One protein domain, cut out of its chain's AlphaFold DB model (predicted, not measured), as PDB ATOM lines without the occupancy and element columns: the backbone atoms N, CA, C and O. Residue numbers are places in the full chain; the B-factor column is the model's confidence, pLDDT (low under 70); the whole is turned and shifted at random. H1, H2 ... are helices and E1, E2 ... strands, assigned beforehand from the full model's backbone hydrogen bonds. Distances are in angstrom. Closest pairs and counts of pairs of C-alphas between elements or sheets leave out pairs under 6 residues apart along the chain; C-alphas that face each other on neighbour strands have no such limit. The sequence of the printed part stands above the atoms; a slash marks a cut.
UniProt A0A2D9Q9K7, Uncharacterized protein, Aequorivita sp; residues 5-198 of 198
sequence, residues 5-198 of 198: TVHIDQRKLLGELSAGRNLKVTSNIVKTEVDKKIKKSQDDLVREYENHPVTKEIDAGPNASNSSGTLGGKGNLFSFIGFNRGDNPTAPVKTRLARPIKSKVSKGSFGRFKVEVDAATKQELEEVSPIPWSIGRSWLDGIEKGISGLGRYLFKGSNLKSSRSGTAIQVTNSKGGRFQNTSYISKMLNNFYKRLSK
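AT A GLANCE: This is residues 5 to 198 of the 198 residues of an uncharacterized protein of Aequorivita sp (UniProt A0A2D9Q9K7). This is a long rod: at one end the long helix H2 and H8, side by side, cover one face of a small three-stranded sheet with H1 near its tip, and the other end is a loop-rich head with H3, H4 and the hairpin of E5 and E6. H5 and H6 lie in the middle of the rod, H7 and E4 lie farther along it on the side of the head, and residues 19 to 25 stick out at the sheet's end. The printed part has 194 residues, with eight named helices and six named strands in the order E1 H1 H2 H3 H4 H5 E2 E3 H6 E4 H7 E5 E6 H8. The class is mixed, the sheet E1 - E3 - E2 is antiparallel, and the whole is loose, with a radius of gyration of the C-alphas of 21.7 A and spans of 74 by 27 by 27 A.

HOW THE PARTS SIT: Start at the sheet, where E3, residues 112 to 118, has edge strands E1, residues 5 to 8, and E2, residues 102 to 108, as antiparallel neighbours. N 6 and O 115 are 3.0 A apart, and in the hairpin E2 and E3, N 108 and O 112 are 2.7 A apart, both within hydrogen-bond range. Two layers, helices on one face of a sheet, are made with H1, residues 10 to 17, H2, residues 23 to 51, and H8, residues 185 to 197. H2 lies over E3 and E2 at a height over the sheet of 7.0 A. Residues 37 to 49 of H2 touch H8, closest at C-alphas Ser 41 and Phe 192, 5.9 A, at a shallow tilt of 24 degrees, opposite ways. H5, residues 91 to 98, touches residues 42 to 50 of H2, closest at C-alphas Val 46 and Leu 97, 6.3 A. H6, residues 122 to 127, touches H7, residues 139 to 145, closest at C-alphas Glu 126 and Leu 140, 6.1 A, at a steep tilt of 45 degrees. E4, residues 134 to 138, pairs with no named strand; its closest C-alpha to H6 is Ser 138, 5.0 A from that of Glu 126. In the head, H3, residues 53 to 59, touches H4, residues 77 to 81, closest at C-alphas Ile 58 and Phe 78, 4.9 A. In the antiparallel hairpin E5, residues 153 to 155, and E6, residues 168 to 170, N 154 and O 169 are 2.9 A apart, within hydrogen-bond range. Every O i to N i+4 pair is within hydrogen-bond range in H1, H2, H3, H4, H5, H6 and H8; in H7, 2 of 3 are.

IN THESE COORDINATES: Find C-alpha 23 at (12.500, -2.620, -27.910); from there H2 runs 41.3 A to C-alpha 51. H8 runs 18.7 A to C-alpha 197 at (31.183, -8.233, -17.713), E3 19.6 A and E2 18.4 A.

THE WHOLE: The two C-alphas farthest apart, of Arg 21 and Asn 173, are 75.3 A apart. The printed part has no cut. The links H3 to H4, E5 to E6 and E6 to H8 are long. Look for pLDDT under 70 at residues 5 to 27, 108 to 112 and 198.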
ATOM      1  N   THR A   5      26.760  -3.368  -9.694       51.34
ATOM      2  CA  THR A   5      26.446  -2.969 -11.075       51.34
ATOM      3  C   THR A   5      27.482  -3.568 -12.016       51.34
ATOM      4  O   THR A   5      28.677  -3.352 -11.822       51.34
ATOM      5  N   VAL A   6      27.038  -4.288 -13.047       61.38
ATOM      6  CA  VAL A   6      27.906  -4.803 -14.113       61.38
ATOM      7  C   VAL A   6      27.469  -4.194 -15.448       61.38
ATOM      8  O   VAL A   6      26.281  -4.129 -15.768       61.38
ATOM      9  N   HIS A   7      28.436  -3.719 -16.232       52.38
ATOM     10  CA  HIS A   7      28.200  -3.198 -17.577       52.38
ATOM     11  C   HIS A   7      28.423  -4.312 -18.606       52.38
ATOM     12  O   HIS A   7      29.472  -4.951 -18.588       52.38
ATOM     13  N   ILE A   8      27.448  -4.537 -19.491       59.03
ATOM     14  CA  ILE A   8      27.538  -5.503 -20.598       59.03
ATOM     15  C   ILE A   8      27.549  -4.724 -21.920       59.03
ATOM     16  O   ILE A   8      26.774  -3.776 -22.088       59.03
ATOM     17  N   ASP A   9      28.431  -5.095 -22.854       55.78
ATOM     18  CA  ASP A   9      28.537  -4.423 -24.154       55.78
ATOM     19  C   ASP A   9      27.366  -4.790 -25.080       55.78
ATOM     20  O   ASP A   9      27.207  -5.923 -25.539       55.78
ATOM     21  N   GLN A  10      26.543  -3.790 -25.374       50.72
ATOM     22  CA  GLN A  10      25.362  -3.912 -26.215       50.72
ATOM     23  C   GLN A  10      25.684  -4.079 -27.705       50.72
ATOM     24  O   GLN A  10      24.850  -4.645 -28.397       50.72
ATOM     25  N   ARG A  11      26.842  -3.652 -28.235       50.03
ATOM     26  CA  ARG A  11      27.138  -3.835 -29.675       50.03
ATOM     27  C   ARG A  11      27.347  -5.301 -30.031       50.03
ATOM     28  O   ARG A  11      26.897  -5.738 -31.083       50.03
ATOM     29  N   LYS A  12      27.978  -6.060 -29.133       57.69
ATOM     30  CA  LYS A  12      28.200  -7.500 -29.303       57.69
ATOM     31  C   LYS A  12      26.890  -8.280 -29.166       57.69
ATOM     32  O   LYS A  12      26.570  -9.092 -30.021       57.69
ATOM     33  N   LEU A  13      26.087  -7.931 -28.158       54.56
ATOM     34  CA  LEU A  13      24.789  -8.559 -27.904       54.56
ATOM     35  C   LEU A  13      23.728  -8.192 -28.965       54.56
ATOM     36  O   LEU A  13      22.915  -9.026 -29.331       54.56
ATOM     37  N   LEU A  14      23.725  -6.959 -29.489       49.88
ATOM     38  CA  LEU A  14      22.813  -6.535 -30.563       49.88
ATOM     39  C   LEU A  14      23.265  -6.964 -31.960       49.88
ATOM     40  O   LEU A  14      22.406  -7.150 -32.815       49.88
ATOM     41  N   GLY A  15      24.564  -7.158 -32.200       54.25
ATOM     42  CA  GLY A  15      25.040  -7.798 -33.432       54.25
ATOM     43  C   GLY A  15      24.487  -9.218 -33.590       54.25
ATOM     44  O   GLY A  15      24.188  -9.634 -34.704       54.25
ATOM     45  N   GLU A  16      24.268  -9.916 -32.471       51.69
ATOM     46  CA  GLU A  16      23.631 -11.239 -32.426       51.69
ATOM     47  C   GLU A  16      22.088 -11.175 -32.399       51.69
ATOM     48  O   GLU A  16      21.436 -12.142 -32.788       51.69
ATOM     49  N   LEU A  17      21.481 -10.059 -31.959       51.38
ATOM     50  CA  LEU A  17      20.041  -9.990 -31.640       51.38
ATOM     51  C   LEU A  17      19.201  -8.967 -32.423       51.38
ATOM     52  O   LEU A  17      17.977  -8.992 -32.297       51.38
ATOM     53  N   SER A  18      19.778  -8.040 -33.193       45.97
ATOM     54  CA  SER A  18      18.995  -6.983 -33.851       45.97
ATOM     55  C   SER A  18      19.418  -6.690 -35.288       45.97
ATOM     56  O   SER A  18      19.973  -5.636 -35.592       45.97
ATOM     57  N   ALA A  19      18.981  -7.556 -36.196       45.69
ATOM     58  CA  ALA A  19      18.345  -7.081 -37.416       45.69
ATOM     59  C   ALA A  19      16.835  -6.906 -37.137       45.69
ATOM     60  O   ALA A  19      16.048  -7.818 -37.354       45.69
ATOM     61  N   GLY A  20      16.416  -5.739 -36.626       46.31
ATOM     62  CA  GLY A  20      15.014  -5.294 -36.729       46.31
ATOM     63  C   GLY A  20      14.154  -5.213 -35.449       46.31
ATOM     64  O   GLY A  20      13.892  -6.188 -34.761       46.31
ATOM     65  N   ARG A  21      13.645  -3.995 -35.198       48.56
ATOM     66  CA  ARG A  21      12.282  -3.637 -34.728       48.56
ATOM     67  C   ARG A  21      11.616  -4.473 -33.601       48.56
ATOM     68  O   ARG A  21      10.763  -5.294 -33.892       48.56
ATOM     69  N   ASN A  22      11.880  -4.145 -32.323       46.12
ATOM     70  CA  ASN A  22      10.904  -3.887 -31.223       46.12
ATOM     71  C   ASN A  22      11.615  -3.904 -29.849       46.12
ATOM     72  O   ASN A  22      11.986  -4.962 -29.349       46.12
ATOM     73  N   LEU A  23      11.741  -2.755 -29.172       48.88
ATOM     74  CA  LEU A  23      12.500  -2.620 -27.910       48.88
ATOM     75  C   LEU A  23      11.999  -3.516 -26.753       48.88
ATOM     76  O   LEU A  23      12.801  -3.916 -25.908       48.88
ATOM     77  N   LYS A  24      10.696  -3.843 -26.696       47.62
ATOM     78  CA  LYS A  24      10.135  -4.773 -25.691       47.62
ATOM     79  C   LYS A  24      10.549  -6.225 -25.947       47.62
ATOM     80  O   LYS A  24      10.907  -6.926 -25.006       47.62
ATOM     81  N   VAL A  25      10.549  -6.650 -27.213       50.62
ATOM     82  CA  VAL A  25      11.001  -7.989 -27.621       50.62
ATOM     83  C   VAL A  25      12.508  -8.116 -27.376       50.62
ATOM     84  O   VAL A  25      12.946  -9.086 -26.763       50.62
ATOM     85  N   THR A  26      13.289  -7.076 -27.696       61.56
ATOM     86  CA  THR A  26      14.730  -7.025 -27.405       61.56
ATOM     87  C   THR A  26      15.024  -7.105 -25.903       61.56
ATOM     88  O   THR A  26      15.915  -7.843 -25.507       61.56
ATOM     89  N   SER A  27      14.273  -6.411 -25.038       63.38
ATOM     90  CA  SER A  27      14.525  -6.440 -23.586       63.38
ATOM     91  C   SER A  27      14.292  -7.814 -22.957       63.38
ATOM     92  O   SER A  27      15.030  -8.186 -22.048       63.38
ATOM     93  N   ASN A  28      13.276  -8.556 -23.411       70.94
ATOM     94  CA  ASN A  28      13.004  -9.900 -22.903       70.94
ATOM     95  C   ASN A  28      14.090 -10.883 -23.346       70.94
ATOM     96  O   ASN A  28      14.593 -11.630 -22.515       70.94
ATOM     97  N   ILE A  29      14.516 -10.818 -24.612       73.38
ATOM     98  CA  ILE A  29      15.600 -11.666 -25.127       73.38
ATOM     99  C   ILE A  29      16.922 -11.343 -24.413       73.38
ATOM    100  O   ILE A  29      17.599 -12.245 -23.925       73.38
ATOM    101  N   VAL A  30      17.251 -10.055 -24.258       77.31
ATOM    102  CA  VAL A  30      18.428  -9.604 -23.494       77.31
ATOM    103  C   VAL A  30      18.356 -10.099 -22.053       77.31
ATOM    104  O   VAL A  30      19.351 -10.594 -21.532       77.31
ATOM    105  N   LYS A  31      17.190 -10.008 -21.404       82.19
ATOM    106  CA  LYS A  31      17.008 -10.517 -20.044       82.19
ATOM    107  C   LYS A  31      17.236 -12.028 -19.967       82.19
ATOM    108  O   LYS A  31      17.947 -12.466 -19.071       82.19
ATOM    109  N   THR A  32      16.691 -12.805 -20.900       85.94
ATOM    110  CA  THR A  32      16.895 -14.257 -20.947       85.94
ATOM    111  C   THR A  32      18.373 -14.616 -21.095       85.94
ATOM    112  O   THR A  32      18.852 -15.484 -20.368       85.94
ATOM    113  N   GLU A  33      19.120 -13.937 -21.969       85.38
ATOM    114  CA  GLU A  33      20.553 -14.219 -22.132       85.38
ATOM    115  C   GLU A  33      21.399 -13.751 -20.948       85.38
ATOM    116  O   GLU A  33      22.320 -14.451 -20.518       85.38
ATOM    117  N   VAL A  34      21.046 -12.616 -20.344       88.12
ATOM    118  CA  VAL A  34      21.641 -12.167 -19.080       88.12
ATOM    119  C   VAL A  34      21.411 -13.203 -17.979       88.12
ATOM    120  O   VAL A  34      22.363 -13.582 -17.299       88.12
ATOM    121  N   ASP A  35      20.187 -13.706 -17.826       90.44
ATOM    122  CA  ASP A  35      19.837 -14.678 -16.787       90.44
ATOM    123  C   ASP A  35      20.546 -16.027 -17.011       90.44
ATOM    124  O   ASP A  35      21.110 -16.586 -16.066       90.44
ATOM    125  N   LYS A  36      20.635 -16.511 -18.259       91.38
ATOM    126  CA  LYS A  36      21.429 -17.704 -18.615       91.38
ATOM    127  C   LYS A  36      22.903 -17.529 -18.262       91.38
ATOM    128  O   LYS A  36      23.516 -18.417 -17.665       91.38
ATOM    129  N   LYS A  37      23.485 -16.378 -18.601       91.81
ATOM    130  CA  LYS A  37      24.889 -16.078 -18.316       91.81
ATOM    131  C   LYS A  37      25.165 -15.945 -16.821       91.81
ATOM    132  O   LYS A  37      26.205 -16.418 -16.355       91.81
ATOM    133  N   ILE A  38      24.250 -15.329 -16.075       93.62
ATOM    134  CA  ILE A  38      24.308 -15.252 -14.613       93.62
ATOM    135  C   ILE A  38      24.293 -16.655 -14.025       93.62
ATOM    136  O   ILE A  38      25.187 -16.979 -13.246       93.62
ATOM    137  N   LYS A  39      23.340 -17.497 -14.442       95.38
ATOM    138  CA  LYS A  39      23.224 -18.871 -13.953       95.38
ATOM    139  C   LYS A  39      24.490 -19.677 -14.238       95.38
ATOM    140  O   LYS A  39      25.066 -20.230 -13.310       95.38
ATOM    141  N   LYS A  40      24.998 -19.638 -15.472       95.88
ATOM    142  CA  LYS A  40      26.262 -20.297 -15.834       95.88
ATOM    143  C   LYS A  40      27.438 -19.799 -14.988       95.88
ATOM    144  O   LYS A  40      28.189 -20.594 -14.439       95.88
ATOM    145  N   SER A  41      27.578 -18.481 -14.840       96.00
ATOM    146  CA  SER A  41      28.677 -17.889 -14.064       96.00
ATOM    147  C   SER A  41      28.588 -18.236 -12.575       96.00
ATOM    148  O   SER A  41      29.626 -18.375 -11.924       96.00
ATOM    149  N   GLN A  42      27.367 -18.354 -12.047       96.94
ATOM    150  CA  GLN A  42      27.084 -18.790 -10.684       96.94
ATOM    151  C   GLN A  42      27.426 -20.268 -10.488       96.94
ATOM    152  O   GLN A  42      28.068 -20.603  -9.498       96.94
ATOM    153  N   ASP A  43      27.051 -21.135 -11.427       97.50
ATOM    154  CA  ASP A  43      27.385 -22.560 -11.366       97.50
ATOM    155  C   ASP A  43      28.909 -22.761 -11.401       97.50
ATOM    156  O   ASP A  43      29.449 -23.522 -10.598       97.50
ATOM    157  N   ASP A  44      29.626 -21.989 -12.229       97.69
ATOM    158  CA  ASP A  44      31.093 -21.958 -12.230       97.69
ATOM    159  C   ASP A  44      31.663 -21.479 -10.882       97.69
ATOM    160  O   ASP A  44      32.637 -22.042 -10.391       97.69
ATOM    161  N   LEU A  45      31.057 -20.462 -10.253       97.75
ATOM    162  CA  LEU A  45      31.472 -19.953  -8.937       97.75
ATOM    163  C   LEU A  45      31.288 -21.002  -7.831       97.75
ATOM    164  O   LEU A  45      32.194 -21.210  -7.026       97.75
ATOM    165  N   VAL A  46      30.136 -21.674  -7.794       98.25
ATOM    166  CA  VAL A  46      29.869 -22.751  -6.828       98.25
ATOM    167  C   VAL A  46      30.837 -23.911  -7.059       98.25
ATOM    168  O   VAL A  46      31.431 -24.410  -6.106       98.25
ATOM    169  N   ARG A  47      31.081 -24.282  -8.320       98.31
ATOM    170  CA  ARG A  47      32.042 -25.330  -8.676       98.31
ATOM    171  C   ARG A  47      33.476 -24.965  -8.291       98.31
ATOM    172  O   ARG A  47      34.204 -25.834  -7.817       98.31
ATOM    173  N   GLU A  48      33.900 -23.718  -8.508       98.19
ATOM    174  CA  GLU A  48      35.204 -23.206  -8.064       98.19
ATOM    175  C   GLU A  48      35.341 -23.323  -6.544       98.19
ATOM    176  O   GLU A  48      36.369 -23.806  -6.069       98.19
ATOM    177  N   TYR A  49      34.299 -22.939  -5.800       98.50
ATOM    178  CA  TYR A  49      34.259 -23.057  -4.347       98.50
ATOM    179  C   TYR A  49      34.410 -24.515  -3.904       98.50
ATOM    180  O   TYR A  49      35.365 -24.832  -3.207       98.50
ATOM    181  N   GLU A  50      33.550 -25.422  -4.362       97.94
ATOM    182  CA  GLU A  50      33.581 -26.844  -3.978       97.94
ATOM    183  C   GLU A  50      34.897 -27.543  -4.340       97.94
ATOM    184  O   GLU A  50      35.354 -28.445  -3.639       97.94
ATOM    185  N   ASN A  51      35.524 -27.145  -5.450       98.00
ATOM    186  CA  ASN A  51      36.739 -27.801  -5.917       98.00
ATOM    187  C   ASN A  51      38.025 -27.254  -5.315       98.00
ATOM    188  O   ASN A  51      39.072 -27.889  -5.488       98.00
ATOM    189  N   HIS A  52      37.959 -26.122  -4.622       98.19
ATOM    190  CA  HIS A  52      39.134 -25.485  -4.059       98.19
ATOM    191  C   HIS A  52      39.765 -26.349  -2.951       98.19
ATOM    192  O   HIS A  52      39.033 -26.898  -2.123       98.19
ATOM    193  N   PRO A  53      41.109 -26.438  -2.871       97.56
ATOM    194  CA  PRO A  53      41.791 -27.234  -1.847       97.56
ATOM    195  C   PRO A  53      41.362 -26.895  -0.416       97.56
ATOM    196  O   PRO A  53      41.151 -27.794   0.386       97.56
ATOM    197  N   VAL A  54      41.154 -25.607  -0.119       98.06
ATOM    198  CA  VAL A  54      40.659 -25.135   1.192       98.06
ATOM    199  C   VAL A  54      39.293 -25.735   1.531       98.06
ATOM    200  O   VAL A  54      39.120 -26.256   2.628       98.06
ATOM    201  N   THR A  55      38.331 -25.684   0.607       98.19
ATOM    202  CA  THR A  55      36.978 -26.214   0.826       98.19
ATOM    203  C   THR A  55      37.022 -27.713   1.047       98.19
ATOM    204  O   THR A  55      36.499 -28.196   2.041       98.19
ATOM    205  N   LYS A  56      37.740 -28.437   0.179       97.94
ATOM    206  CA  LYS A  56      37.901 -29.892   0.284       97.94
ATOM    207  C   LYS A  56      38.569 -30.315   1.587       97.94
ATOM    208  O   LYS A  56      38.166 -31.307   2.180       97.94
ATOM    209  N   GLU A  57      39.583 -29.578   2.029       97.44
ATOM    210  CA  GLU A  57      40.259 -29.840   3.300       97.44
ATOM    211  C   GLU A  57      39.318 -29.672   4.494       97.44
ATOM    212  O   GLU A  57      39.336 -30.492   5.408       97.44
ATOM    213  N   ILE A  58      38.496 -28.620   4.489       97.75
ATOM    214  CA  ILE A  58      37.529 -28.370   5.556       97.75
ATOM    215  C   ILE A  58      36.392 -29.406   5.503       97.75
ATOM    216  O   ILE A  58      36.047 -29.969   6.538       97.75
ATOM    217  N   ASP A  59      35.865 -29.729   4.323       97.69
ATOM    218  CA  ASP A  59      34.786 -30.714   4.136       97.69
ATOM    219  C   ASP A  59      35.201 -32.136   4.522       97.69
ATOM    220  O   ASP A  59      34.396 -32.903   5.048       97.69
ATOM    221  N   ALA A  60      36.472 -32.490   4.312       96.00
ATOM    222  CA  ALA A  60      37.034 -33.768   4.746       96.00
ATOM    223  C   ALA A  60      37.181 -33.872   6.281       96.00
ATOM    224  O   ALA A  60      37.491 -34.942   6.815       96.00
ATOM    225  N   GLY A  61      36.928 -32.779   7.004       95.56
ATOM    226  CA  GLY A  61      36.788 -32.769   8.447       95.56
ATOM    227  C   GLY A  61      38.112 -32.877   9.212       95.56
ATOM    228  O   GLY A  61      39.202 -32.650   8.683       95.56
ATOM    229  N   PRO A  62      38.051 -33.224  10.509       94.75
ATOM    230  CA  PRO A  62      39.180 -33.076  11.424       94.75
ATOM    231  C   PRO A  62      40.327 -34.066  11.187       94.75
ATOM    232  O   PRO A  62      41.404 -33.863  11.755       94.75
ATOM    233  N   ASN A  63      40.114 -35.102  10.370       91.88
ATOM    234  CA  ASN A  63      41.104 -36.124  10.012       91.88
ATOM    235  C   ASN A  63      41.743 -35.882   8.633       91.88
ATOM    236  O   ASN A  63      42.574 -36.678   8.202       91.88
ATOM    237  N   ALA A  64      41.356 -34.813   7.934       92.25
ATOM    238  CA  ALA A  64      41.917 -34.472   6.636       92.25
ATOM    239  C   ALA A  64      43.419 -34.154   6.721       92.25
ATOM    240  O   ALA A  64      43.934 -33.751   7.767       92.25
ATOM    241  N   SER A  65      44.116 -34.282   5.596       91.81
ATOM    242  CA  SER A  65      45.461 -33.729   5.410       91.81
ATOM    243  C   SER A  65      45.402 -32.253   5.004       91.81
ATOM    244  O   SER A  65      44.448 -31.850   4.339       91.81
ATOM    245  N   ASN A  66      46.452 -31.475   5.292       93.00
ATOM    246  CA  ASN A  66      46.576 -30.074   4.869       93.00
ATOM    247  C   ASN A  66      46.817 -29.901   3.352       93.00
ATOM    248  O   ASN A  66      47.887 -29.468   2.926       93.00
ATOM    249  N   SER A  67      45.826 -30.241   2.528       92.12
ATOM    250  CA  SER A  67      45.906 -30.174   1.062       92.12
ATOM    251  C   SER A  67      45.959 -28.743   0.519       92.12
ATOM    252  O   SER A  67      46.423 -28.532  -0.599       92.12
ATOM    253  N   SER A  68      45.532 -27.749   1.301       93.69
ATOM    254  CA  SER A  68      45.651 -26.332   0.947       93.69
ATOM    255  C   SER A  68      47.040 -25.736   1.198       93.69
ATOM    256  O   SER A  68      47.300 -24.622   0.753       93.69
ATOM    257  N   GLY A  69      47.922 -26.424   1.934       93.69
ATOM    258  CA  GLY A  69      49.265 -25.935   2.284       93.69
ATOM    259  C   GLY A  69      49.296 -24.786   3.303       93.69
ATOM    260  O   GLY A  69      50.368 -24.322   3.690       93.69
ATOM    261  N   THR A  70      48.131 -24.348   3.783       95.19
ATOM    262  CA  THR A  70      47.952 -23.205   4.695       95.19
ATOM    263  C   THR A  70      48.670 -23.348   6.040       95.19
ATOM    264  O   THR A  70      48.996 -22.343   6.673       95.19
ATOM    265  N   LEU A  71      48.953 -24.576   6.483       94.12
ATOM    266  CA  LEU A  71      49.531 -24.875   7.797       94.12
ATOM    267  C   LEU A  71      50.955 -25.442   7.712       94.12
ATOM    268  O   LEU A  71      51.484 -25.931   8.712       94.12
ATOM    269  N   GLY A  72      51.583 -25.399   6.530       87.75
ATOM    270  CA  GLY A  72      52.924 -25.952   6.318       87.75
ATOM    271  C   GLY A  72      52.990 -27.461   6.576       87.75
ATOM    272  O   GLY A  72      53.964 -27.938   7.153       87.75
ATOM    273  N   GLY A  73      51.925 -28.194   6.231       84.69
ATOM    274  CA  GLY A  73      51.836 -29.648   6.412       84.69
ATOM    275  C   GLY A  73      51.442 -30.106   7.821       84.69
ATOM    276  O   GLY A  73      51.369 -31.305   8.077       84.69
ATOM    277  N   LYS A  74      51.163 -29.182   8.752       85.06
ATOM    278  CA  LYS A  74      50.721 -29.520  10.112       85.06
ATOM    279  C   LYS A  74      49.202 -29.708  10.159       85.06
ATOM    280  O   LYS A  74      48.469 -28.735  10.026       85.06
ATOM    281  N   GLY A  75      48.736 -30.925  10.444       92.50
ATOM    282  CA  GLY A  75      47.316 -31.207  10.689       92.50
ATOM    283  C   GLY A  75      46.399 -30.790   9.533       92.50
ATOM    284  O   GLY A  75      46.650 -31.187   8.398       92.50
ATOM    285  N   ASN A  76      45.346 -30.014   9.824       95.62
ATOM    286  CA  ASN A  76      44.415 -29.455   8.830       95.62
ATOM    287  C   ASN A  76      43.662 -28.213   9.339       95.62
ATOM    288  O   ASN A  76      43.549 -27.970  10.546       95.62
ATOM    289  N   LEU A  77      43.091 -27.458   8.401       96.75
ATOM    290  CA  LEU A  77      42.298 -26.255   8.626       96.75
ATOM    291  C   LEU A  77      41.097 -26.491   9.533       96.75
ATOM    292  O   LEU A  77      40.844 -25.661  10.400       96.75
ATOM    293  N   PHE A  78      40.381 -27.608   9.379       97.50
ATOM    294  CA  PHE A  78      39.176 -27.872  10.166       97.50
ATOM    295  C   PHE A  78      39.476 -27.855  11.671       97.50
ATOM    296  O   PHE A  78      38.853 -27.145  12.464       97.50
ATOM    297  N   SER A  79      40.497 -28.616  12.061       96.06
ATOM    298  CA  SER A  79      40.933 -28.734  13.447       96.06
ATOM    299  C   SER A  79      41.703 -27.506  13.940       96.06
ATOM    300  O   SER A  79      41.614 -27.184  15.125       96.06
ATOM    301  N   PHE A  80      42.422 -26.800  13.060       96.00
ATOM    302  CA  PHE A  80      43.145 -25.572  13.397       96.00
ATOM    303  C   PHE A  80      42.215 -24.382  13.649       96.00
ATOM    304  O   PHE A  80      42.348 -23.707  14.670       96.00
ATOM    305  N   ILE A  81      41.237 -24.162  12.765       96.50
ATOM    306  CA  ILE A  81      40.173 -23.170  12.969       96.50
ATOM    307  C   ILE A  81      39.338 -23.558  14.195       96.50
ATOM    308  O   ILE A  81      38.833 -22.687  14.898       96.50
ATOM    309  N   GLY A  82      39.264 -24.850  14.515       95.12
ATOM    310  CA  GLY A  82      38.679 -25.338  15.756       95.12
ATOM    311  C   GLY A  82      37.172 -25.526  15.666       95.12
ATOM    312  O   GLY A  82      36.473 -25.246  16.639       95.12
ATOM    313  N   PHE A  83      36.692 -25.992  14.514       96.81
ATOM    314  CA  PHE A  83      35.325 -26.485  14.371       96.81
ATOM    315  C   PHE A  83      35.107 -27.735  15.230       96.81
ATOM    316  O   PHE A  83      36.055 -28.469  15.551       96.81
ATOM    317  N   ASN A  84      33.857 -27.973  15.617       95.44
ATOM    318  CA  ASN A  84      33.492 -29.176  16.344       95.44
ATOM    319  C   ASN A  84      33.435 -30.360  15.386       95.44
ATOM    320  O   ASN A  84      33.158 -30.226  14.195       95.44
ATOM    321  N   ARG A  85      33.698 -31.558  15.905       93.38
ATOM    322  CA  ARG A  85      33.529 -32.781  15.122       93.38
ATOM    323  C   ARG A  85      32.087 -32.888  14.608       93.38
ATOM    324  O   ARG A  85      31.153 -32.823  15.396       93.38
ATOM    325  N   GLY A  86      31.937 -33.128  13.307       92.88
ATOM    326  CA  GLY A  86      30.632 -33.252  12.649       92.88
ATOM    327  C   GLY A  86      30.069 -31.935  12.111       92.88
ATOM    328  O   GLY A  86      29.080 -31.973  11.386       92.88
ATOM    329  N   ASP A  87      30.705 -30.793  12.401       96.25
ATOM    330  CA  ASP A  87      30.320 -29.516  11.801       96.25
ATOM    331  C   ASP A  87      30.506 -29.548  10.277       96.25
ATOM    332  O   ASP A  87      31.460 -30.134   9.760       96.25
ATOM    333  N   ASN A  88      29.632 -28.836   9.563       96.75
ATOM    334  CA  ASN A  88      29.756 -28.581   8.128       96.75
ATOM    335  C   ASN A  88      29.894 -27.066   7.861       96.75
ATOM    336  O   ASN A  88      28.937 -26.406   7.447       96.75
ATOM    337  N   PRO A  89      31.066 -26.477   8.155       97.56
ATOM    338  CA  PRO A  89      31.262 -25.025   8.158       97.56
ATOM    339  C   PRO A  89      31.286 -24.391   6.756       97.56
ATOM    340  O   PRO A  89      31.188 -23.168   6.641       97.56
ATOM    341  N   THR A  90      31.411 -25.180   5.686       98.38
ATOM    342  CA  THR A  90      31.367 -24.699   4.293       98.38
ATOM    343  C   THR A  90      29.934 -24.580   3.765       98.38
ATOM    344  O   THR A  90      29.665 -23.764   2.876       98.38
ATOM    345  N   ALA A  91      28.981 -25.333   4.329       98.12
ATOM    346  CA  ALA A  91      27.601 -25.372   3.853       98.12
ATOM    347  C   ALA A  91      26.890 -24.003   3.846       98.12
ATOM    348  O   ALA A  91      26.214 -23.711   2.851       98.12
ATOM    349  N   PRO A  92      27.036 -23.125   4.864       98.12
ATOM    350  CA  PRO A  92      26.420 -21.796   4.838       98.12
ATOM    351  C   PRO A  92      26.931 -20.929   3.680       98.12
ATOM    352  O   PRO A  92      26.146 -20.267   2.997       98.12
ATOM    353  N   VAL A  93      28.236 -20.991   3.397       98.31
ATOM    354  CA  VAL A  93      28.869 -20.264   2.286       98.31
ATOM    355  C   VAL A  93      28.370 -20.816   0.950       98.31
ATOM    356  O   VAL A  93      27.903 -20.048   0.108       98.31
ATOM    357  N   LYS A  94      28.371 -22.145   0.779       97.75
ATOM    358  CA  LYS A  94      27.832 -22.815  -0.415       97.75
ATOM    359  C   LYS A  94      26.375 -22.431  -0.670       97.75
ATOM    360  O   LYS A  94      26.018 -22.065  -1.787       97.75
ATOM    361  N   THR A  95      25.549 -22.440   0.374       97.31
ATOM    362  CA  THR A  95      24.136 -22.042   0.306       97.31
ATOM    363  C   THR A  95      23.990 -20.585  -0.126       97.31
ATOM    364  O   THR A  95      23.185 -20.270  -1.004       97.31
ATOM    365  N   ARG A  96      24.805 -19.681   0.433       96.94
ATOM    366  CA  ARG A  96      24.775 -18.259   0.071       96.94
ATOM    367  C   ARG A  96      25.218 -18.009  -1.372       96.94
ATOM    368  O   ARG A  96      24.650 -17.117  -2.009       96.94
ATOM    369  N   LEU A  97      26.184 -18.780  -1.876       96.94
ATOM    370  CA  LEU A  97      26.664 -18.731  -3.261       96.94
ATOM    371  C   LEU A  97      25.651 -19.309  -4.258       96.94
ATOM    372  O   LEU A  97      25.498 -18.761  -5.346       96.94
ATOM    373  N   ALA A  98      24.941 -20.379  -3.891       96.12
ATOM    374  CA  ALA A  98      23.960 -21.058  -4.741       96.12
ATOM    375  C   ALA A  98      22.580 -20.372  -4.778       96.12
ATOM    376  O   ALA A  98      21.720 -20.751  -5.576       96.12
ATOM    377  N   ARG A  99      22.347 -19.357  -3.933       95.88
ATOM    378  CA  ARG A  99      21.078 -18.619  -3.885       95.88
ATOM    379  C   ARG A  99      20.756 -17.991  -5.251       95.88
ATOM    380  O   ARG A  99      21.613 -17.280  -5.776       95.88
ATOM    381  N   PRO A 100      19.543 -18.172  -5.811       94.06
ATOM    382  CA  PRO A 100      19.184 -17.600  -7.106       94.06
ATOM    383  C   PRO A 100      19.459 -16.095  -7.181       94.06
ATOM    384  O   PRO A 100      19.011 -15.327  -6.325       94.06
ATOM    385  N   ILE A 101      20.197 -15.683  -8.210       93.69
ATOM    386  CA  ILE A 101      20.585 -14.288  -8.419       93.69
ATOM    387  C   ILE A 101      19.485 -13.586  -9.206       93.69
ATOM    388  O   ILE A 101      19.144 -13.982 -10.321       93.69
ATOM    389  N   LYS A 102      18.941 -12.513  -8.631       90.00
ATOM    390  CA  LYS A 102      17.991 -11.647  -9.331       90.00
ATOM    391  C   LYS A 102      18.755 -10.624 -10.167       90.00
ATOM    392  O   LYS A 102      19.730 -10.035  -9.698       90.00
ATOM    393  N   SER A 103      18.282 -10.399 -11.390       88.44
ATOM    394  CA  SER A 103      18.837  -9.413 -12.314       88.44
ATOM    395  C   SER A 103      17.794  -8.354 -12.674       88.44
ATOM    396  O   SER A 103      16.608  -8.654 -12.865       88.44
ATOM    397  N   LYS A 104      18.243  -7.104 -12.802       86.25
ATOM    398  CA  LYS A 104      17.465  -6.018 -13.398       86.25
ATOM    399  C   LYS A 104      18.227  -5.469 -14.594       86.25
ATOM    400  O   LYS A 104      19.342  -4.976 -14.447       86.25
ATOM    401  N   VAL A 105      17.600  -5.539 -15.764       82.06
ATOM    402  CA  VAL A 105      18.115  -4.946 -17.001       82.06
ATOM    403  C   VAL A 105      17.432  -3.601 -17.207       82.06
ATOM    404  O   VAL A 105      16.208  -3.499 -17.138       82.06
ATOM    405  N   SER A 106      18.216  -2.560 -17.458       80.19
ATOM    406  CA  SER A 106      17.715  -1.235 -17.813       80.19
ATOM    407  C   SER A 106      18.503  -0.645 -18.979       80.19
ATOM    408  O   SER A 106      19.611  -1.081 -19.301       80.19
ATOM    409  N   LYS A 107      17.913   0.350 -19.651       72.38
ATOM    410  CA  LYS A 107      18.620   1.126 -20.673       72.38
ATOM    411  C   LYS A 107      19.753   1.910 -20.008       72.38
ATOM    412  O   LYS A 107      19.523   2.614 -19.029       72.38
ATOM    413  N   GLY A 108      20.957   1.782 -20.543       67.06
ATOM    414  CA  GLY A 108      22.104   2.628 -20.234       67.06
ATOM    415  C   GLY A 108      22.370   3.643 -21.349       67.06
ATOM    416  O   GLY A 108      21.751   3.617 -22.415       67.06
ATOM    417  N   SER A 109      23.315   4.546 -21.103       68.69
ATOM    418  CA  SER A 109      23.820   5.495 -22.105       68.69
ATOM    419  C   SER A 109      24.604   4.766 -23.195       68.69
ATOM    420  O   SER A 109      25.126   3.679 -22.945       68.69
ATOM    421  N   PHE A 110      24.756   5.346 -24.391       60.09
ATOM    422  CA  PHE A 110      25.654   4.727 -25.382       60.09
ATOM    423  C   PHE A 110      24.985   3.748 -26.339       60.09
ATOM    424  O   PHE A 110      25.688   3.134 -27.134       60.09
ATOM    425  N   GLY A 111      23.677   3.508 -26.189       62.38
ATOM    426  CA  GLY A 111      23.133   2.222 -26.595       62.38
ATOM    427  C   GLY A 111      23.930   1.124 -25.896       62.38
ATOM    428  O   GLY A 111      24.540   0.310 -26.578       62.38
ATOM    429  N   ARG A 112      23.968   1.146 -24.552       65.50
ATOM    430  CA  ARG A 112      24.380   0.021 -23.692       65.50
ATOM    431  C   ARG A 112      23.242  -0.398 -22.766       65.50
ATOM    432  O   ARG A 112      22.422   0.438 -22.399       65.50
ATOM    433  N   PHE A 113      23.209  -1.658 -22.336       71.75
ATOM    434  CA  PHE A 113      22.317  -2.105 -21.263       71.75
ATOM    435  C   PHE A 113      23.062  -2.064 -19.925       71.75
ATOM    436  O   PHE A 113      24.218  -2.480 -19.826       71.75
ATOM    437  N   LYS A 114      22.402  -1.559 -18.882       77.94
ATOM    438  CA  LYS A 114      22.877  -1.657 -17.501       77.94
ATOM    439  C   LYS A 114      22.256  -2.901 -16.875       77.94
ATOM    440  O   LYS A 114      21.036  -3.063 -16.931       77.94
ATOM    441  N   VAL A 115      23.085  -3.756 -16.277       82.19
ATOM    442  CA  VAL A 115      22.623  -4.946 -15.559       82.19
ATOM    443  C   VAL A 115      23.005  -4.828 -14.091       82.19
ATOM    444  O   VAL A 115      24.179  -4.792 -13.723       82.19
ATOM    445  N   GLU A 116      21.993  -4.752 -13.239       85.19
ATOM    446  CA  GLU A 116      22.159  -4.824 -11.790       85.19
ATOM    447  C   GLU A 116      21.927  -6.268 -11.351       85.19
ATOM    448  O   GLU A 116      20.892  -6.852 -11.683       85.19
ATOM    449  N   VAL A 117      22.888  -6.839 -10.623       87.69
ATOM    450  CA  VAL A 117      22.815  -8.213 -10.113       87.69
ATOM    451  C   VAL A 117      22.834  -8.219  -8.588       87.69
ATOM    452  O   VAL A 117      23.659  -7.558  -7.956       87.69
ATOM    453  N   ASP A 118      21.920  -8.984  -7.998       89.25
ATOM    454  CA  ASP A 118      21.866  -9.254  -6.557       89.25
ATOM    455  C   ASP A 118      22.639 -10.545  -6.242       89.25
ATOM    456  O   ASP A 118      22.066 -11.619  -6.039       89.25
ATOM    457  N   ALA A 119      23.967 -10.452  -6.316       90.00
ATOM    458  CA  ALA A 119      24.892 -11.555  -6.062       90.00
ATOM    459  C   ALA A 119      25.459 -11.505  -4.632       90.00
ATOM    460  O   ALA A 119      25.346 -10.500  -3.939       90.00
ATOM    461  N   ALA A 120      26.072 -12.602  -4.177       91.00
ATOM    462  CA  ALA A 120      26.775 -12.623  -2.895       91.00
ATOM    463  C   ALA A 120      27.987 -11.687  -2.903       91.00
ATOM    464  O   ALA A 120      28.829 -11.767  -3.796       91.00
ATOM    465  N   THR A 121      28.093 -10.840  -1.884       92.88
ATOM    466  CA  THR A 121      29.291 -10.037  -1.626       92.88
ATOM    467  C   THR A 121      30.248 -10.751  -0.679       92.88
ATOM    468  O   THR A 121      29.845 -11.628   0.084       92.88
ATOM    469  N   LYS A 122      31.526 -10.347  -0.689       94.56
ATOM    470  CA  LYS A 122      32.533 -10.892   0.234       94.56
ATOM    471  C   LYS A 122      32.092 -10.740   1.696       94.56
ATOM    472  O   LYS A 122      32.161 -11.712   2.436       94.56
ATOM    473  N   GLN A 123      31.560  -9.577   2.067       94.62
ATOM    474  CA  GLN A 123      31.072  -9.309   3.421       94.62
ATOM    475  C   GLN A 123      29.951 -10.273   3.844       94.62
ATOM    476  O   GLN A 123      30.028 -10.874   4.908       94.62
ATOM    477  N   GLU A 124      28.940 -10.494   2.998       94.88
ATOM    478  CA  GLU A 124      27.851 -11.429   3.328       94.88
ATOM    479  C   GLU A 124      28.340 -12.876   3.476       94.88
ATOM    480  O   GLU A 124      27.752 -13.659   4.217       94.88
ATOM    481  N   LEU A 125      29.402 -13.256   2.759       97.31
ATOM    482  CA  LEU A 125      30.022 -14.571   2.919       97.31
ATOM    483  C   LEU A 125      30.843 -14.650   4.210       97.31
ATOM    484  O   LEU A 125      30.847 -15.694   4.861       97.31
ATOM    485  N   GLU A 126      31.512 -13.567   4.601       96.56
ATOM    486  CA  GLU A 126      32.235 -13.467   5.873       96.56
ATOM    487  C   GLU A 126      31.295 -13.593   7.080       96.56
ATOM    488  O   GLU A 126      31.602 -14.315   8.027       96.56
ATOM    489  N   GLU A 127      30.115 -12.974   7.012       96.12
ATOM    490  CA  GLU A 127      29.088 -13.025   8.062       96.12
ATOM    491  C   GLU A 127      28.588 -14.453   8.339       96.12
ATOM    492  O   GLU A 127      28.317 -14.805   9.485       96.12
ATOM    493  N   VAL A 128      28.515 -15.306   7.311       96.94
ATOM    494  CA  VAL A 128      28.084 -16.712   7.446       96.94
ATOM    495  C   VAL A 128      29.241 -17.689   7.670       96.94
ATOM    496  O   VAL A 128      29.045 -18.902   7.632       96.94
ATOM    497  N   SER A 129      30.457 -17.188   7.888       97.38
ATOM    498  CA  SER A 129      31.661 -18.005   8.066       97.38
ATOM    499  C   SER A 129      32.458 -17.626   9.321       97.38
ATOM    500  O   SER A 129      33.668 -17.404   9.234       97.38
ATOM    501  N   PRO A 130      31.831 -17.553  10.509       97.00
ATOM    502  CA  PRO A 130      32.515 -17.126  11.723       97.00
ATOM    503  C   PRO A 130      33.606 -18.114  12.158       97.00
ATOM    504  O   PRO A 130      33.476 -19.331  12.007       97.00
ATOM    505  N   ILE A 131      34.677 -17.592  12.758       95.38
ATOM    506  CA  ILE A 131      35.640 -18.402  13.509       95.38
ATOM    507  C   ILE A 131      35.013 -18.751  14.871       95.38
ATOM    508  O   ILE A 131      34.696 -17.831  15.627       95.38
ATOM    509  N   PRO A 132      34.906 -20.038  15.264       92.81
ATOM    510  CA  PRO A 132      34.156 -20.448  16.462       92.81
ATOM    511  C   PRO A 132      34.614 -19.833  17.793       92.81
ATOM    512  O   PRO A 132      33.888 -19.870  18.777       92.81
ATOM    513  N   TRP A 133      35.844 -19.328  17.860       89.25
ATOM    514  CA  TRP A 133      36.458 -18.760  19.066       89.25
ATOM    515  C   TRP A 133      36.804 -17.271  18.935       89.25
ATOM    516  O   TRP A 133      37.380 -16.701  19.857       89.25
ATOM    517  N   SER A 134      36.499 -16.635  17.801       89.25
ATOM    518  CA  SER A 134      36.834 -15.230  17.562       89.25
ATOM    519  C   SER A 134      35.628 -14.480  17.019       89.25
ATOM    520  O   SER A 134      35.290 -14.569  15.840       89.25
ATOM    521  N   ILE A 135      34.986 -13.725  17.910       87.62
ATOM    522  CA  ILE A 135      33.822 -12.899  17.588       87.62
ATOM    523  C   ILE A 135      34.207 -11.864  16.525       87.62
ATOM    524  O   ILE A 135      35.263 -11.237  16.605       87.62
ATOM    525  N   GLY A 136      33.343 -11.699  15.520       89.12
ATOM    526  CA  GLY A 136      33.523 -10.720  14.446       89.12
ATOM    527  C   GLY A 136      34.602 -11.077  13.420       89.12
ATOM    528  O   GLY A 136      34.867 -10.277  12.526       89.12
ATOM    529  N   ARG A 137      35.230 -12.259  13.513       94.38
ATOM    530  CA  ARG A 137      36.187 -12.741  12.511       94.38
ATOM    531  C   ARG A 137      35.604 -13.866  11.677       94.38
ATOM    532  O   ARG A 137      34.986 -14.787  12.204       94.38
ATOM    533  N   SER A 138      35.891 -13.814  10.382       97.38
ATOM    534  CA  SER A 138      35.536 -14.858   9.430       97.38
ATOM    535  C   SER A 138      36.724 -15.766   9.134       97.38
ATOM    536  O   SER A 138      37.854 -15.298   8.967       97.38
ATOM    537  N   TRP A 139      36.474 -17.071   9.014       97.56
ATOM    538  CA  TRP A 139      37.495 -18.000   8.548       97.56
ATOM    539  C   TRP A 139      37.814 -17.783   7.066       97.56
ATOM    540  O   TRP A 139      38.969 -17.962   6.698       97.56
ATOM    541  N   LEU A 140      36.870 -17.314   6.236       97.75
ATOM    542  CA  LEU A 140      37.151 -16.943   4.843       97.75
ATOM    543  C   LEU A 140      38.203 -15.837   4.767       97.75
ATOM    544  O   LEU A 140      39.181 -15.972   4.033       97.75
ATOM    545  N   ASP A 141      38.027 -14.773   5.555       97.06
ATOM    546  CA  ASP A 141      39.005 -13.685   5.620       97.06
ATOM    547  C   ASP A 141      40.329 -14.165   6.229       97.06
ATOM    548  O   ASP A 141      41.408 -13.824   5.747       97.06
ATOM    549  N   GLY A 142      40.250 -15.039   7.235       97.06
ATOM    550  CA  GLY A 142      41.405 -15.688   7.848       97.06
ATOM    551  C   GLY A 142      42.254 -16.501   6.867       97.06
ATOM    552  O   GLY A 142      43.478 -16.441   6.939       97.06
ATOM    553  N   ILE A 143      41.656 -17.219   5.914       97.88
ATOM    554  CA  ILE A 143      42.417 -17.944   4.879       97.88
ATOM    555  C   ILE A 143      43.238 -16.980   4.007       97.88
ATOM    556  O   ILE A 143      44.373 -17.289   3.635       97.88
ATOM    557  N   GLU A 144      42.687 -15.807   3.692       97.50
ATOM    558  CA  GLU A 144      43.314 -14.843   2.779       97.50
ATOM    559  C   GLU A 144      44.301 -13.901   3.485       97.50
ATOM    560  O   GLU A 144      45.304 -13.497   2.893       97.50
ATOM    561  N   LYS A 145      44.038 -13.548   4.748       96.31
ATOM    562  CA  LYS A 145      44.840 -12.585   5.525       96.31
ATOM    563  C   LYS A 145      45.698 -13.222   6.614       96.31
ATOM    564  O   LYS A 145      46.658 -12.602   7.068       96.31
ATOM    565  N   GLY A 146      45.406 -14.461   6.978       95.19
ATOM    566  CA  GLY A 146      46.107 -15.229   7.994       95.19
ATOM    567  C   GLY A 146      45.289 -15.402   9.271       95.19
ATOM    568  O   GLY A 146      44.561 -14.510   9.712       95.19
ATOM    569  N   ILE A 147      45.453 -16.566   9.901       94.38
ATOM    570  CA  ILE A 147      44.860 -16.897  11.199       94.38
ATOM    571  C   ILE A 147      45.989 -17.080  12.214       94.38
ATOM    572  O   ILE A 147      46.917 -17.870  12.022       94.38
ATOM    573  N   SER A 148      45.909 -16.336  13.314       92.00
ATOM    574  CA  SER A 148      46.867 -16.425  14.416       92.00
ATOM    575  C   SER A 148      46.763 -17.761  15.159       92.00
ATOM    576  O   SER A 148      45.735 -18.426  15.139       92.00
ATOM    577  N   GLY A 149      47.828 -18.134  15.873       90.56
ATOM    578  CA  GLY A 149      47.823 -19.311  16.752       90.56
ATOM    579  C   GLY A 149      48.419 -20.580  16.144       90.56
ATOM    580  O   GLY A 149      48.513 -21.586  16.841       90.56
ATOM    581  N   LEU A 150      48.905 -20.556  14.895       92.12
ATOM    582  CA  LEU A 150      49.566 -21.730  14.300       92.12
ATOM    583  C   LEU A 150      50.817 -22.157  15.078       92.12
ATOM    584  O   LEU A 150      51.060 -23.346  15.252       92.12
ATOM    585  N   GLY A 151      51.568 -21.200  15.627       91.94
ATOM    586  CA  GLY A 151      52.712 -21.503  16.485       91.94
ATOM    587  C   GLY A 151      52.341 -22.304  17.734       91.94
ATOM    588  O   GLY A 151      53.193 -22.973  18.288       91.94
ATOM    589  N   ARG A 152      51.085 -22.285  18.181       92.94
ATOM    590  CA  ARG A 152      50.615 -23.025  19.361       92.94
ATOM    591  C   ARG A 152      49.745 -24.227  18.995       92.94
ATOM    592  O   ARG A 152      49.310 -24.961  19.874       92.94
ATOM    593  N   TYR A 153      49.524 -24.468  17.709       93.94
ATOM    594  CA  TYR A 153      48.716 -25.575  17.223       93.94
ATOM    595  C   TYR A 153      49.490 -26.898  17.274       93.94
ATOM    596  O   TYR A 153      50.608 -27.007  16.764       93.94
ATOM    597  N   LEU A 154      48.872 -27.920  17.866       92.50
ATOM    598  CA  LEU A 154      49.402 -29.276  17.938       92.50
ATOM    599  C   LEU A 154      48.352 -30.280  17.460       92.50
ATOM    600  O   LEU A 154      47.344 -30.509  18.131       92.50
ATOM    601  N   PHE A 155      48.626 -30.915  16.323       92.75
ATOM    602  CA  PHE A 155      47.833 -32.018  15.787       92.75
ATOM    603  C   PHE A 155      48.295 -33.360  16.375       92.75
ATOM    604  O   PHE A 155      49.496 -33.617  16.475       92.75
ATOM    605  N   LYS A 156      47.347 -34.216  16.770       90.12
ATOM    606  CA  LYS A 156      47.597 -35.558  17.335       90.12
ATOM    607  C   LYS A 156      46.883 -36.684  16.583       90.12
ATOM    608  O   LYS A 156      47.104 -37.845  16.903       90.12
ATOM    609  N   GLY A 157      46.039 -36.366  15.604       80.44
ATOM    610  CA  GLY A 157      45.410 -37.357  14.729       80.44
ATOM    611  C   GLY A 157      44.102 -37.955  15.247       80.44
ATOM    612  O   GLY A 157      43.170 -38.060  14.463       80.44
ATOM    613  N   SER A 158      43.969 -38.321  16.529       82.44
ATOM    614  CA  SER A 158      42.697 -38.868  17.044       82.44
ATOM    615  C   SER A 158      42.535 -38.820  18.572       82.44
ATOM    616  O   SER A 158      43.495 -38.632  19.316       82.44
ATOM    617  N   ASN A 159      41.284 -39.013  19.019       77.69
ATOM    618  CA  ASN A 159      40.863 -39.330  20.394       77.69
ATOM    619  C   ASN A 159      41.287 -38.349  21.500       77.69
ATOM    620  O   ASN A 159      41.403 -38.718  22.670       77.69
ATOM    621  N   LEU A 160      41.435 -37.068  21.159       85.62
ATOM    622  CA  LEU A 160      41.652 -36.020  22.151       85.62
ATOM    623  C   LEU A 160      40.324 -35.585  22.784       85.62
ATOM    624  O   LEU A 160      39.609 -34.762  22.218       85.62
ATOM    625  N   LYS A 161      40.018 -36.097  23.983       82.06
ATOM    626  CA  LYS A 161      38.789 -35.761  24.733       82.06
ATOM    627  C   LYS A 161      38.629 -34.259  25.016       82.06
ATOM    628  O   LYS A 161      37.513 -33.766  25.058       82.06
ATOM    629  N   SER A 162      39.733 -33.533  25.188       84.44
ATOM    630  CA  SER A 162      39.748 -32.083  25.437       84.44
ATOM    631  C   SER A 162      39.737 -31.226  24.161       84.44
ATOM    632  O   SER A 162      39.900 -30.009  24.233       84.44
ATOM    633  N   SER A 163      39.573 -31.836  22.981       91.06
ATOM    634  CA  SER A 163      39.588 -31.151  21.688       91.06
ATOM    635  C   SER A 163      38.188 -31.064  21.083       91.06
ATOM    636  O   SER A 163      37.519 -32.081  20.933       91.06
ATOM    637  N   ARG A 164      37.789 -29.866  20.631       89.75
ATOM    638  CA  ARG A 164      36.524 -29.638  19.898       89.75
ATOM    639  C   ARG A 164      36.403 -30.507  18.642       89.75
ATOM    640  O   ARG A 164      35.374 -31.126  18.392       89.75
ATOM    641  N   SER A 165      37.480 -30.576  17.862       92.25
ATOM    642  CA  SER A 165      37.566 -31.390  16.644       92.25
ATOM    643  C   SER A 165      37.890 -32.861  16.946       92.25
ATOM    644  O   SER A 165      37.647 -33.758  16.134       92.25
ATOM    645  N   GLY A 166      38.449 -33.122  18.130       92.44
ATOM    646  CA  GLY A 166      38.942 -34.423  18.570       92.44
ATOM    647  C   GLY A 166      40.344 -34.773  18.059       92.44
ATOM    648  O   GLY A 166      40.803 -35.886  18.321       92.44
ATOM    649  N   THR A 167      41.022 -33.872  17.331       93.38
ATOM    650  CA  THR A 167      42.296 -34.175  16.640       93.38
ATOM    651  C   THR A 167      43.422 -33.175  16.885       93.38
ATOM    652  O   THR A 167      44.584 -33.504  16.635       93.38
ATOM    653  N   ALA A 168      43.126 -31.989  17.428       92.69
ATOM    654  CA  ALA A 168      44.148 -30.987  17.726       92.69
ATOM    655  C   ALA A 168      43.842 -30.131  18.960       92.69
ATOM    656  O   ALA A 168      42.683 -29.915  19.316       92.69
ATOM    657  N   ILE A 169      44.892 -29.609  19.588       92.50
ATOM    658  CA  ILE A 169      44.817 -28.697  20.737       92.50
ATOM    659  C   ILE A 169      45.766 -27.514  20.555       92.50
ATOM    660  O   ILE A 169      46.709 -27.564  19.764       92.50
ATOM    661  N   GLN A 170      45.513 -26.451  21.315       91.44
ATOM    662  CA  GLN A 170      46.438 -25.335  21.476       91.44
ATOM    663  C   GLN A 170      47.316 -25.590  22.707       91.44
ATOM    664  O   GLN A 170      46.802 -25.892  23.782       91.44
ATOM    665  N   VAL A 171      48.634 -25.488  22.550       90.69
ATOM    666  CA  VAL A 171      49.621 -25.636  23.628       90.69
ATOM    667  C   VAL A 171      50.224 -24.285  24.016       90.69
ATOM    668  O   VAL A 171      50.202 -23.329  23.246       90.69
ATOM    669  N   THR A 172      50.777 -24.189  25.223       88.12
ATOM    670  CA  THR A 172      51.379 -22.949  25.741       88.12
ATOM    671  C   THR A 172      52.680 -22.594  25.020       88.12
ATOM    672  O   THR A 172      52.867 -21.451  24.602       88.12
ATOM    673  N   ASN A 173      53.550 -23.584  24.826       87.81
ATOM    674  CA  ASN A 173      54.853 -23.403  24.192       87.81
ATOM    675  C   ASN A 173      54.735 -23.355  22.668       87.81
ATOM    676  O   ASN A 173      54.112 -24.226  22.056       87.81
ATOM    677  N   SER A 174      55.407 -22.381  22.053       88.50
ATOM    678  CA  SER A 174      55.468 -22.277  20.597       88.50
ATOM    679  C   SER A 174      56.161 -23.499  19.984       88.50
ATOM    680  O   SER A 174      57.264 -23.878  20.366       88.50
ATOM    681  N   LYS A 175      55.501 -24.112  19.008       85.00
ATOM    682  CA  LYS A 175      55.981 -25.149  18.089       85.00
ATOM    683  C   LYS A 175      56.405 -24.568  16.735       85.00
ATOM    684  O   LYS A 175      56.650 -25.324  15.793       85.00
ATOM    685  N   GLY A 176      56.449 -23.236  16.629       83.75
ATOM    686  CA  GLY A 176      56.780 -22.515  15.404       83.75
ATOM    687  C   GLY A 176      55.800 -22.767  14.254       83.75
ATOM    688  O   GLY A 176      54.836 -23.530  14.358       83.75
ATOM    689  N   GLY A 177      56.075 -22.140  13.115       85.50
ATOM    690  CA  GLY A 177      55.237 -22.213  11.919       85.50
ATOM    691  C   GLY A 177      54.492 -20.911  11.651       85.50
ATOM    692  O   GLY A 177      54.139 -20.164  12.564       85.50
ATOM    693  N   ARG A 178      54.269 -20.648  10.366       89.62
ATOM    694  CA  ARG A 178      53.600 -19.455   9.858       89.62
ATOM    695  C   ARG A 178      52.472 -19.884   8.938       89.62
ATOM    696  O   ARG A 178      52.676 -20.753   8.092       89.62
ATOM    697  N   PHE A 179      51.303 -19.285   9.142       94.94
ATOM    698  CA  PHE A 179      50.151 -19.525   8.289       94.94
ATOM    699  C   PHE A 179      50.469 -19.043   6.871       94.94
ATOM    700  O   PHE A 179      50.974 -17.930   6.697       94.94
ATOM    701  N   GLN A 180      50.212 -19.890   5.878       96.06
ATOM    702  CA  GLN A 180      50.436 -19.583   4.469       96.06
ATOM    703  C   GLN A 180      49.129 -19.080   3.866       96.06
ATOM    704  O   GLN A 180      48.231 -19.856   3.533       96.06
ATOM    705  N   ASN A 181      49.011 -17.757   3.772       95.88
ATOM    706  CA  ASN A 181      47.836 -17.103   3.211       95.88
ATOM    707  C   ASN A 181      47.586 -17.597   1.782       95.88
ATOM    708  O   ASN A 181      48.506 -17.665   0.969       95.88
ATOM    709  N   THR A 182      46.333 -17.911   1.469       95.00
ATOM    710  CA  THR A 182      45.943 -18.477   0.176       95.00
ATOM    711  C   THR A 182      44.799 -17.664  -0.412       95.00
ATOM    712  O   THR A 182      43.817 -17.386   0.270       95.00
ATOM    713  N   SER A 183      44.902 -17.277  -1.689       96.31
ATOM    714  CA  SER A 183      43.779 -16.639  -2.387       96.31
ATOM    715  C   SER A 183      42.596 -17.594  -2.461       96.31
ATOM    716  O   SER A 183      42.759 -18.724  -2.915       96.31
ATOM    717  N   TYR A 184      41.410 -17.134  -2.072       97.38
ATOM    718  CA  TYR A 184      40.252 -18.004  -1.953       97.38
ATOM    719  C   TYR A 184      38.989 -17.286  -2.433       97.38
ATOM    720  O   TYR A 184      38.831 -17.070  -3.639       97.38
ATOM    721  N   ILE A 185      38.099 -16.880  -1.524       97.38
ATOM    722  CA  ILE A 185      36.775 -16.377  -1.889       97.38
ATOM    723  C   ILE A 185      36.823 -15.065  -2.680       97.38
ATOM    724  O   ILE A 185      36.033 -14.875  -3.604       97.38
ATOM    725  N   SER A 186      37.778 -14.176  -2.387       96.62
ATOM    726  CA  SER A 186      37.909 -12.901  -3.102       96.62
ATOM    727  C   SER A 186      38.248 -13.118  -4.575       96.62
ATOM    728  O   SER A 186      37.656 -12.492  -5.456       96.62
ATOM    729  N   LYS A 187      39.155 -14.060  -4.865       97.19
ATOM    730  CA  LYS A 187      39.543 -14.422  -6.231       97.19
ATOM    731  C   LYS A 187      38.367 -15.031  -6.993       97.19
ATOM    732  O   LYS A 187      38.137 -14.646  -8.135       97.19
ATOM    733  N   MET A 188      37.605 -15.919  -6.356       97.75
ATOM    734  CA  MET A 188      36.421 -16.547  -6.956       97.75
ATOM    735  C   MET A 188      35.331 -15.522  -7.290       97.75
ATOM    736  O   MET A 188      34.818 -15.506  -8.409       97.75
ATOM    737  N   LEU A 189      35.023 -14.608  -6.363       96.06
ATOM    738  CA  LEU A 189      34.068 -13.524  -6.613       96.06
ATOM    739  C   LEU A 189      34.544 -12.603  -7.741       96.06
ATOM    740  O   LEU A 189      33.775 -12.266  -8.638       96.06
ATOM    741  N   ASN A 190      35.830 -12.249  -7.758       95.06
ATOM    742  CA  ASN A 190      36.403 -11.451  -8.840       95.06
ATOM    743  C   ASN A 190      36.284 -12.155 -10.201       95.06
ATOM    744  O   ASN A 190      35.951 -11.510 -11.197       95.06
ATOM    745  N   ASN A 191      36.522 -13.467 -10.259       95.44
ATOM    746  CA  ASN A 191      36.332 -14.257 -11.476       95.44
ATOM    747  C   ASN A 191      34.866 -14.256 -11.924       95.44
ATOM    748  O   ASN A 191      34.589 -14.046 -13.107       95.44
ATOM    749  N   PHE A 192      33.934 -14.432 -10.986       94.88
ATOM    750  CA  PHE A 192      32.498 -14.365 -11.241       94.88
ATOM    751  C   PHE A 192      32.089 -13.024 -11.864       94.88
ATOM    752  O   PHE A 192      31.506 -13.006 -12.950       94.88
ATOM    753  N   TYR A 193      32.464 -11.896 -11.256       90.00
ATOM    754  CA  TYR A 193      32.123 -10.576 -11.796       90.00
ATOM    755  C   TYR A 193      32.774 -10.313 -13.162       90.00
ATOM    756  O   TYR A 193      32.129  -9.754 -14.050       90.00
ATOM    757  N   LYS A 194      34.008 -10.790 -13.383       90.44
ATOM    758  CA  LYS A 194      34.672 -10.729 -14.697       90.44
ATOM    759  C   LYS A 194      33.950 -11.553 -15.764       90.44
ATOM    760  O   LYS A 194      33.922 -11.143 -16.921       90.44
ATOM    761  N   ARG A 195      33.377 -12.713 -15.420       90.31
ATOM    762  CA  ARG A 195      32.556 -13.497 -16.362       90.31
ATOM    763  C   ARG A 195      31.292 -12.738 -16.749       90.31
ATOM    764  O   ARG A 195      30.941 -12.729 -17.925       90.31
ATOM    765  N   LEU A 196      30.653 -12.054 -15.799       86.00
ATOM    766  CA  LEU A 196      29.447 -11.267 -16.067       86.00
ATOM    767  C   LEU A 196      29.695 -10.065 -16.985       86.00
ATOM    768  O   LEU A 196      28.818  -9.750 -17.788       86.00
ATOM    769  N   SER A 197      30.867  -9.428 -16.914       77.56
ATOM    770  CA  SER A 197      31.183  -8.233 -17.713       77.56
ATOM    771  C   SER A 197      31.639  -8.510 -19.152       77.56
ATOM    772  O   SER A 197      31.698  -7.577 -19.945       77.56
ATOM    773  N   LYS A 198      32.020  -9.752 -19.483       67.31
ATOM    774  CA  LYS A 198      32.543 -10.140 -20.813       67.31
ATOM    775  C   LYS A 198      31.491 -10.222 -21.914       67.31
ATOM    776  O   LYS A 198      31.851 -10.061 -23.096       67.31
TER     777      LYS A 198